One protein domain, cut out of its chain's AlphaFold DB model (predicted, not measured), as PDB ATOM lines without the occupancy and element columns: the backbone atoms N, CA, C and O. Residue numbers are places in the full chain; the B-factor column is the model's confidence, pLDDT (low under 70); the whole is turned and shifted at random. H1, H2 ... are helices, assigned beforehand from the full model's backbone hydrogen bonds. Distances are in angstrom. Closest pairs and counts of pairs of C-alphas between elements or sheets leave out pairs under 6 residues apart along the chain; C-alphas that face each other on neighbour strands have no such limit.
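What this domain is: This is residues 2 to 68 of the 159 residues of an uncharacterized protein of Pseudomonas cuatrocienegasensis (UniProt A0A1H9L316). Two long helices, H1 and H3, run side by side in opposite ways, and the short helix H2 crosses from one to the other at one end, a narrow U. The arms come within touch toward the open end. The printed part has 67 residues with three named helices, H1, H2, H3 in order, and no named strand, all helix; it is loose, with a radius of gyration of the C-alphas of 15.4 A, a rod of 48 by 19 by 12 A.

Where its parts are: H1, residues 4 to 23, starts at C-alpha 4 (160.668, 40.846, 54.956) and is 27.9 A long. H2, residues 26 to 34, is 12.2 A long. H3, residues 36 to 63, is 40.1 A long and ends at C-alpha 63 (168.602, 50.409, 59.050).

How they stand to each other: H1, with residues 4 to 11 alone, touches residues 54 to 61 of H3 at a shallow tilt of 6 degrees; the closest C-alphas, of Tyr 11 and Asp 54, are 7.7 A apart. H1 and H2 touch only at the corner, C-alphas of Lys 22 and Gly 28 closest at 5.1 A. H2 and H3 only just touch, only at the corner, with 3 pairs of C-alphas within 8 A, Arg 32 and Tyr 39 closest at 6.1 A. In H1, H2 and H3 every O i to N i+4 pair is within hydrogen-bond range.

The domain as a whole: The C-alphas farthest apart, of Phe 34 and Lys 65, are 48.0 A apart. The printed part has no cut, and both links are tight. The pLDDT is under 70 at residues 2, 18 to 24, 28 and 31.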
ATOM      1  N   ARG A   2     164.054  38.687  62.250       56.44
ATOM      2  CA  ARG A   2     162.849  38.757  61.414       56.44
ATOM      3  C   ARG A   2     163.196  39.304  60.027       56.44
ATOM      4  O   ARG A   2     163.988  40.238  59.942       56.44
ATOM      5  N   ASN A   3     162.651  38.715  58.964       73.12
ATOM      6  CA  ASN A   3     162.907  39.102  57.569       73.12
ATOM      7  C   ASN A   3     161.658  39.732  56.914       73.12
ATOM      8  O   ASN A   3     160.582  39.785  57.512       73.12
ATOM      9  N   PHE A   4     161.779  40.205  55.671       74.06
ATOM     10  CA  PHE A   4     160.668  40.846  54.956       74.06
ATOM     11  C   PHE A   4     159.445  39.928  54.763       74.06
ATOM     12  O   PHE A   4     158.304  40.384  54.817       74.06
ATOM     13  N   GLN A   5     159.655  38.622  54.586       77.50
ATOM     14  CA  GLN A   5     158.559  37.659  54.443       77.50
ATOM     15  C   GLN A   5     157.768  37.500  55.751       77.50
ATOM     16  O   GLN A   5     156.541  37.399  55.730       77.50
ATOM     17  N   GLU A   6     158.450  37.521  56.899       77.19
ATOM     18  CA  GLU A   6     157.810  37.504  58.217       77.19
ATOM     19  C   GLU A   6     157.015  38.784  58.492       77.19
ATOM     20  O   GLU A   6     155.913  38.700  59.043       77.19
ATOM     21  N   PHE A   7     157.521  39.941  58.052       76.56
ATOM     22  CA  PHE A   7     156.768  41.198  58.065       76.56
ATOM     23  C   PHE A   7     155.474  41.060  57.253       76.56
ATOM     24  O   PHE A   7     154.383  41.237  57.792       76.56
ATOM     25  N   GLN A   8     155.566  40.623  55.991       75.44
ATOM     26  CA  GLN A   8     154.392  40.443  55.130       75.44
ATOM     27  C   GLN A   8     153.360  39.477  55.718       75.44
ATOM     28  O   GLN A   8     152.155  39.710  55.614       75.44
ATOM     29  N   LYS A   9     153.816  38.368  56.306       80.31
ATOM     30  CA  LYS A   9     152.931  37.366  56.903       80.31
ATOM     31  C   LYS A   9     152.215  37.915  58.136       80.31
ATOM     32  O   LYS A   9     151.009  37.713  58.263       80.31
ATOM     33  N   SER A  10     152.943  38.607  59.012       75.38
ATOM     34  CA  SER A  10     152.391  39.194  60.239       75.38
ATOM     35  C   SER A  10     151.378  40.286  59.905       75.38
ATOM     36  O   SER A  10     150.236  40.213  60.349       75.38
ATOM     37  N   TYR A  11     151.748  41.187  58.992       75.50
ATOM     38  CA  TYR A  11     150.876  42.232  58.466       75.50
ATOM     39  C   TYR A  11     149.567  41.670  57.883       75.50
ATOM     40  O   TYR A  11     148.470  42.106  58.235       75.50
ATOM     41  N   LYS A  12     149.651  40.639  57.026       77.62
ATOM     42  CA  LYS A  12     148.461  39.991  56.441       77.62
ATOM     43  C   LYS A  12     147.549  39.379  57.501       77.62
ATOM     44  O   LYS A  12     146.326  39.446  57.373       77.62
ATOM     45  N   LEU A  13     148.127  38.755  58.525       80.56
ATOM     46  CA  LEU A  13     147.374  38.086  59.583       80.56
ATOM     47  C   LEU A  13     146.654  39.098  60.479       80.56
ATOM     48  O   LEU A  13     145.468  38.929  60.768       80.56
ATOM     49  N   GLU A  14     147.345  40.169  60.856       75.06
ATOM     50  CA  GLU A  14     146.804  41.245  61.683       75.06
ATOM     51  C   GLU A  14     145.688  41.996  60.954       75.06
ATOM     52  O   GLU A  14     144.574  42.115  61.473       75.06
ATOM     53  N   ARG A  15     145.911  42.358  59.685       71.31
ATOM     54  CA  ARG A  15     144.885  42.971  58.833       71.31
ATOM     55  C   ARG A  15     143.673  42.064  58.624       71.31
ATOM     56  O   ARG A  15     142.537  42.539  58.661       71.31
ATOM     57  N   SER A  16     143.880  40.759  58.432       73.56
ATOM     58  CA  SER A  16     142.790  39.784  58.282       73.56
ATOM     59  C   SER A  16     141.937  39.678  59.548       73.56
ATOM     60  O   SER A  16     140.709  39.761  59.469       73.56
ATOM     61  N   ARG A  17     142.570  39.582  60.726       73.12
ATOM     62  CA  ARG A  17     141.868  39.577  62.019       73.12
ATOM     63  C   ARG A  17     141.060  40.861  62.199       73.12
ATOM     64  O   ARG A  17     139.864  40.790  62.484       73.12
ATOM     65  N   HIS A  18     141.672  42.009  61.918       68.62
ATOM     66  CA  HIS A  18     140.999  43.298  62.006       68.62
ATOM     67  C   HIS A  18     139.799  43.405  61.058       68.62
ATOM     68  O   HIS A  18     138.736  43.885  61.451       68.62
ATOM     69  N   THR A  19     139.944  42.922  59.823       67.56
ATOM     70  CA  THR A  19     138.867  42.934  58.825       67.56
ATOM     71  C   THR A  19     137.721  42.011  59.247       67.56
ATOM     72  O   THR A  19     136.552  42.382  59.135       67.56
ATOM     73  N   LYS A  20     138.036  40.828  59.790       68.62
ATOM     74  CA  LYS A  20     137.048  39.843  60.247       68.62
ATOM     75  C   LYS A  20     136.159  40.393  61.360       68.62
ATOM     76  O   LYS A  20     134.937  40.319  61.259       68.62
ATOM     77  N   GLU A  21     136.766  40.990  62.377       64.50
ATOM     78  CA  GLU A  21     136.049  41.562  63.519       64.50
ATOM     79  C   GLU A  21     135.178  42.762  63.127       64.50
ATOM     80  O   GLU A  21     134.075  42.917  63.650       64.50
ATOM     81  N   LYS A  22     135.642  43.591  62.183       60.00
ATOM     82  CA  LYS A  22     134.986  44.852  61.801       60.00
ATOM     83  C   LYS A  22     133.878  44.682  60.751       60.00
ATOM     84  O   LYS A  22     132.827  45.311  60.862       60.00
ATOM     85  N   PHE A  23     134.092  43.849  59.729       62.59
ATOM     86  CA  PHE A  23     133.198  43.782  58.563       62.59
ATOM     87  C   PHE A  23     132.234  42.600  58.579       62.59
ATOM     88  O   PHE A  23     131.147  42.714  58.013       62.59
ATOM     89  N   TYR A  24     132.614  41.495  59.221       65.75
ATOM     90  CA  TYR A  24     131.881  40.227  59.147       65.75
ATOM     91  C   TYR A  24     131.128  39.878  60.437       65.75
ATOM     92  O   TYR A  24     130.582  38.784  60.549       65.75
ATOM     93  N   THR A  25     131.078  40.795  61.408       71.88
ATOM     94  CA  THR A  25     130.281  40.638  62.630       71.88
ATOM     95  C   THR A  25     129.010  41.481  62.556       71.88
ATOM     96  O   THR A  25     129.038  42.629  62.106       71.88
ATOM     97  N   LEU A  26     127.886  40.932  63.032       71.00
ATOM     98  CA  LEU A  26     126.619  41.668  63.137       71.00
ATOM     99  C   LEU A  26     126.780  42.921  64.006       71.00
ATOM    100  O   LEU A  26     126.335  43.997  63.619       71.00
ATOM    101  N   SER A  27     127.508  42.824  65.120       71.56
ATOM    102  CA  SER A  27     127.853  43.970  65.971       71.56
ATOM    103  C   SER A  27     128.628  45.061  65.222       71.56
ATOM    104  O   SER A  27     128.382  46.246  65.433       71.56
ATOM    105  N   GLY A  28     129.538  44.685  64.318       66.31
ATOM    106  CA  GLY A  28     130.258  45.621  63.452       66.31
ATOM    107  C   GLY A  28     129.367  46.271  62.390       66.31
ATOM    108  O   GLY A  28     129.596  47.416  62.008       66.31
ATOM    109  N   VAL A  29     128.321  45.583  61.923       73.56
ATOM    110  CA  VAL A  29     127.288  46.172  61.050       73.56
ATOM    111  C   VAL A  29     126.450  47.193  61.824       73.56
ATOM    112  O   VAL A  29     126.340  48.334  61.382       73.56
ATOM    113  N   PHE A  30     125.932  46.831  63.002       76.50
ATOM    114  CA  PHE A  30     125.133  47.737  63.834       76.50
ATOM    115  C   PHE A  30     125.918  48.990  64.249       76.50
ATOM    116  O   PHE A  30     125.421  50.098  64.077       76.50
ATOM    117  N   ASN A  31     127.172  48.857  64.695       68.00
ATOM    118  CA  ASN A  31     127.997  50.022  65.043       68.00
ATOM    119  C   ASN A  31     128.254  50.962  63.855       68.00
ATOM    120  O   ASN A  31     128.268  52.175  64.039       68.00
ATOM    121  N   ARG A  32     128.423  50.427  62.638       73.12
ATOM    122  CA  ARG A  32     128.595  51.247  61.427       73.12
ATOM    123  C   ARG A  32     127.348  52.042  61.060       73.12
ATOM    124  O   ARG A  32     127.479  53.137  60.526       73.12
ATOM    125  N   ILE A  33     126.166  51.482  61.313       77.81
ATOM    126  CA  ILE A  33     124.882  52.101  60.965       77.81
ATOM    127  C   ILE A  33     124.464  53.123  62.025       77.81
ATOM    128  O   ILE A  33     124.105  54.242  61.684       77.81
ATOM    129  N   PHE A  34     124.524  52.749  63.305       80.38
ATOM    130  CA  PHE A  34     123.959  53.546  64.399       80.38
ATOM    131  C   PHE A  34     124.961  54.501  65.062       80.38
ATOM    132  O   PHE A  34     124.544  55.389  65.794       80.38
ATOM    133  N   ASN A  35     126.266  54.334  64.829       76.81
ATOM    134  CA  ASN A  35     127.321  55.123  65.473       76.81
ATOM    135  C   ASN A  35     128.474  55.414  64.494       76.81
ATOM    136  O   ASN A  35     129.651  55.206  64.802       76.81
ATOM    137  N   SER A  36     128.121  55.840  63.275       73.75
ATOM    138  CA  SER A  36     129.038  55.894  62.131       73.75
ATOM    139  C   SER A  36     130.260  56.782  62.383       73.75
ATOM    140  O   SER A  36     131.374  56.320  62.166       73.75
ATOM    141  N   GLU A  37     130.091  58.003  62.895       78.38
ATOM    142  CA  GLU A  37     131.201  58.940  63.130       78.38
ATOM    143  C   GLU A  37     132.210  58.392  64.144       78.38
ATOM    144  O   GLU A  37     133.391  58.252  63.829       78.38
ATOM    145  N   VAL A  38     131.735  57.963  65.317       79.50
ATOM    146  CA  VAL A  38     132.580  57.372  66.372       79.50
ATOM    147  C   VAL A  38     133.243  56.075  65.895       79.50
ATOM    148  O   VAL A  38     134.383  55.774  66.256       79.50
ATOM    149  N   TYR A  39     132.539  55.283  65.082       77.88
ATOM    150  CA  TYR A  39     133.107  54.096  64.453       77.88
ATOM    151  C   TYR A  39     134.254  54.466  63.504       77.88
ATOM    152  O   TYR A  39     135.320  53.852  63.583       77.88
ATOM    153  N   TRP A  40     134.052  55.451  62.625       77.56
ATOM    154  CA  TRP A  40     135.042  55.868  61.632       77.56
ATOM    155  C   TRP A  40     136.261  56.531  62.271       77.56
ATOM    156  O   TRP A  40     137.380  56.260  61.840       77.56
ATOM    157  N   GLU A  41     136.078  57.313  63.332       81.12
ATOM    158  CA  GLU A  41     137.175  57.932  64.078       81.12
ATOM    159  C   GLU A  41     138.056  56.877  64.762       81.12
ATOM    160  O   GLU A  41     139.259  56.803  64.507       81.12
ATOM    161  N   LYS A  42     137.452  55.963  65.537       77.62
ATOM    162  CA  LYS A  42     138.180  54.842  66.166       77.62
ATOM    163  C   LYS A  42     138.823  53.918  65.137       77.62
ATOM    164  O   LYS A  42     139.854  53.295  65.399       77.62
ATOM    165  N   PHE A  43     138.189  53.769  63.977       76.50
ATOM    166  CA  PHE A  43     138.750  53.017  62.867       76.50
ATOM    167  C   PHE A  43     140.020  53.694  62.342       76.50
ATOM    168  O   PHE A  43     141.051  53.029  62.258       76.50
ATOM    169  N   LEU A  44     139.956  54.994  62.051       80.44
ATOM    170  CA  LEU A  44     141.081  55.781  61.554       80.44
ATOM    171  C   LEU A  44     142.251  55.769  62.542       80.44
ATOM    172  O   LEU A  44     143.391  55.542  62.142       80.44
ATOM    173  N   GLU A  45     141.967  55.950  63.832       82.38
ATOM    174  CA  GLU A  45     142.971  55.930  64.894       82.38
ATOM    175  C   GLU A  45     143.739  54.600  64.903       82.38
ATOM    176  O   GLU A  45     144.970  54.588  64.829       82.38
ATOM    177  N   ARG A  46     143.024  53.469  64.896       79.38
ATOM    178  CA  ARG A  46     143.640  52.132  64.888       79.38
ATOM    179  C   ARG A  46     144.427  51.849  63.612       79.38
ATOM    180  O   ARG A  46     145.540  51.337  63.696       79.38
ATOM    181  N   GLU A  47     143.885  52.188  62.444       77.69
ATOM    182  CA  GLU A  47     144.617  52.022  61.180       77.69
ATOM    183  C   GLU A  47     145.890  52.879  61.163       77.69
ATOM    184  O   GLU A  47     146.940  52.420  60.714       77.69
ATOM    185  N   SER A  48     145.835  54.093  61.720       81.94
ATOM    186  CA  SER A  48     147.004  54.966  61.827       81.94
ATOM    187  C   SER A  48     148.071  54.407  62.774       81.94
ATOM    188  O   SER A  48     149.262  54.493  62.468       81.94
ATOM    189  N   ALA A  49     147.667  53.791  63.891       81.50
ATOM    190  CA  ALA A  49     148.579  53.153  64.834       81.50
ATOM    191  C   ALA A  49     149.293  51.952  64.196       81.50
ATOM    192  O   ALA A  49     150.519  51.858  64.276       81.50
ATOM    193  N   ASN A  50     148.547  51.097  63.490       81.12
ATOM    194  CA  ASN A  50     149.105  49.947  62.775       81.12
ATOM    195  C   ASN A  50     150.077  50.396  61.679       81.12
ATOM    196  O   ASN A  50     151.210  49.928  61.630       81.12
ATOM    197  N   ALA A  51     149.691  51.385  60.865       82.00
ATOM    198  CA  ALA A  51     150.561  51.917  59.822       82.00
ATOM    199  C   ALA A  51     151.873  52.488  60.389       82.00
ATOM    200  O   ALA A  51     152.940  52.255  59.824       82.00
ATOM    201  N   ARG A  52     151.825  53.205  61.522       85.12
ATOM    202  CA  ARG A  52     153.035  53.711  62.197       85.12
ATOM    203  C   ARG A  52     153.926  52.578  62.698       85.12
ATOM    204  O   ARG A  52     155.141  52.655  62.524       85.12
ATOM    205  N   HIS A  53     153.337  51.548  63.301       86.00
ATOM    206  CA  HIS A  53     154.066  50.368  63.755       86.00
ATOM    207  C   HIS A  53     154.756  49.652  62.584       86.00
ATOM    208  O   HIS A  53     155.951  49.364  62.653       86.00
ATOM    209  N   ASP A  54     154.040  49.442  61.480       82.69
ATOM    210  CA  ASP A  54     154.568  48.763  60.295       82.69
ATOM    211  C   ASP A  54     155.688  49.557  59.613       82.69
ATOM    212  O   ASP A  54     156.701  48.978  59.216       82.69
ATOM    213  N   VAL A  55     155.551  50.886  59.527       87.56
ATOM    214  CA  VAL A  55     156.608  51.783  59.029       87.56
ATOM    215  C   VAL A  55     157.848  51.716  59.919       87.56
ATOM    216  O   VAL A  55     158.962  51.586  59.407       87.56
ATOM    217  N   ALA A  56     157.678  51.775  61.243       85.75
ATOM    218  CA  ALA A  56     158.791  51.700  62.186       85.75
ATOM    219  C   ALA A  56     159.539  50.365  62.067       85.75
ATOM    220  O   ALA A  56     160.769  50.346  61.989       85.75
ATOM    221  N   TRP A  57     158.802  49.257  61.974       83.75
ATOM    222  CA  TRP A  57     159.389  47.933  61.808       83.75
ATOM    223  C   TRP A  57     160.122  47.799  60.466       83.75
ATOM    224  O   TRP A  57     161.264  47.332  60.426       83.75
ATOM    225  N   LEU A  58     159.525  48.250  59.360       84.06
ATOM    226  CA  LEU A  58     160.172  48.177  58.050       84.06
ATOM    227  C   LEU A  58     161.426  49.067  57.983       84.06
ATOM    228  O   LEU A  58     162.455  48.639  57.458       84.06
ATOM    229  N   SER A  59     161.381  50.252  58.594       86.31
ATOM    230  CA  SER A  59     162.533  51.153  58.727       86.31
ATOM    231  C   SER A  59     163.667  50.534  59.555       86.31
ATOM    232  O   SER A  59     164.839  50.696  59.217       86.31
ATOM    233  N   GLU A  60     163.349  49.759  60.596       88.12
ATOM    234  CA  GLU A  60     164.338  49.001  61.373       88.12
ATOM    235  C   GLU A  60     165.029  47.910  60.533       88.12
ATOM    236  O   GLU A  60     166.237  47.691  60.647       88.12
ATOM    237  N   LEU A  61     164.290  47.229  59.650       85.19
ATOM    238  CA  LEU A  61     164.867  46.226  58.746       85.19
ATOM    239  C   LEU A  61     165.820  46.855  57.721       85.19
ATOM    240  O   LEU A  61     166.856  46.261  57.399       85.19
ATOM    241  N   VAL A  62     165.495  48.057  57.237       87.19
ATOM    242  CA  VAL A  62     166.357  48.833  56.334       87.19
ATOM    243  C   VAL A  62     167.606  49.327  57.066       87.19
ATOM    244  O   VAL A  62     168.717  49.139  56.566       87.19
ATOM    245  N   SER A  63     167.466  49.890  58.272       86.88
ATOM    246  CA  SER A  63     168.602  50.409  59.050       86.88
ATOM    247  C   SER A  63     169.588  49.307  59.447       86.88
ATOM    248  O   SER A  63     170.803  49.504  59.392       86.88
ATOM    249  N   LYS A  64     169.082  48.102  59.739       87.75
ATOM    250  CA  LYS A  64     169.888  46.898  59.996       87.75
ATOM    251  C   LYS A  64     170.471  46.256  58.732       87.75
ATOM    252  O   LYS A  64     171.125  45.221  58.838       87.75
ATOM    253  N   LYS A  65     170.242  46.837  57.545       83.56
ATOM    254  CA  LYS A  65     170.654  46.305  56.231       83.56
ATOM    255  C   LYS A  65     170.168  44.871  55.965       83.56
ATOM    256  O   LYS A  65     170.768  44.155  55.169       83.56
ATOM    257  N   ILE A  66     169.081  44.457  56.621       84.50
ATOM    258  CA  ILE A  66     168.446  43.146  56.412       84.50
ATOM    259  C   ILE A  66     167.687  43.146  55.079       84.50
ATOM    260  O   ILE A  66     167.602  42.115  54.419       84.50
ATOM    261  N   VAL A  67     167.159  44.306  54.679       82.06
ATOM    262  CA  VAL A  67     166.450  44.517  53.412       82.06
ATOM    263  C   VAL A  67     167.071  45.701  52.680       82.06
ATOM    264  O   VAL A  67     167.345  46.738  53.288       82.06
ATOM    265  N   LYS A  68     167.290  45.573  51.367       86.31
ATOM    266  CA  LYS A  68     167.816  46.675  50.549       86.31
ATOM    267  C   LYS A  68     166.685  47.562  50.035       86.31
ATOM    268  O   LYS A  68     165.654  47.073  49.584       86.31
TER     269      LYS A  68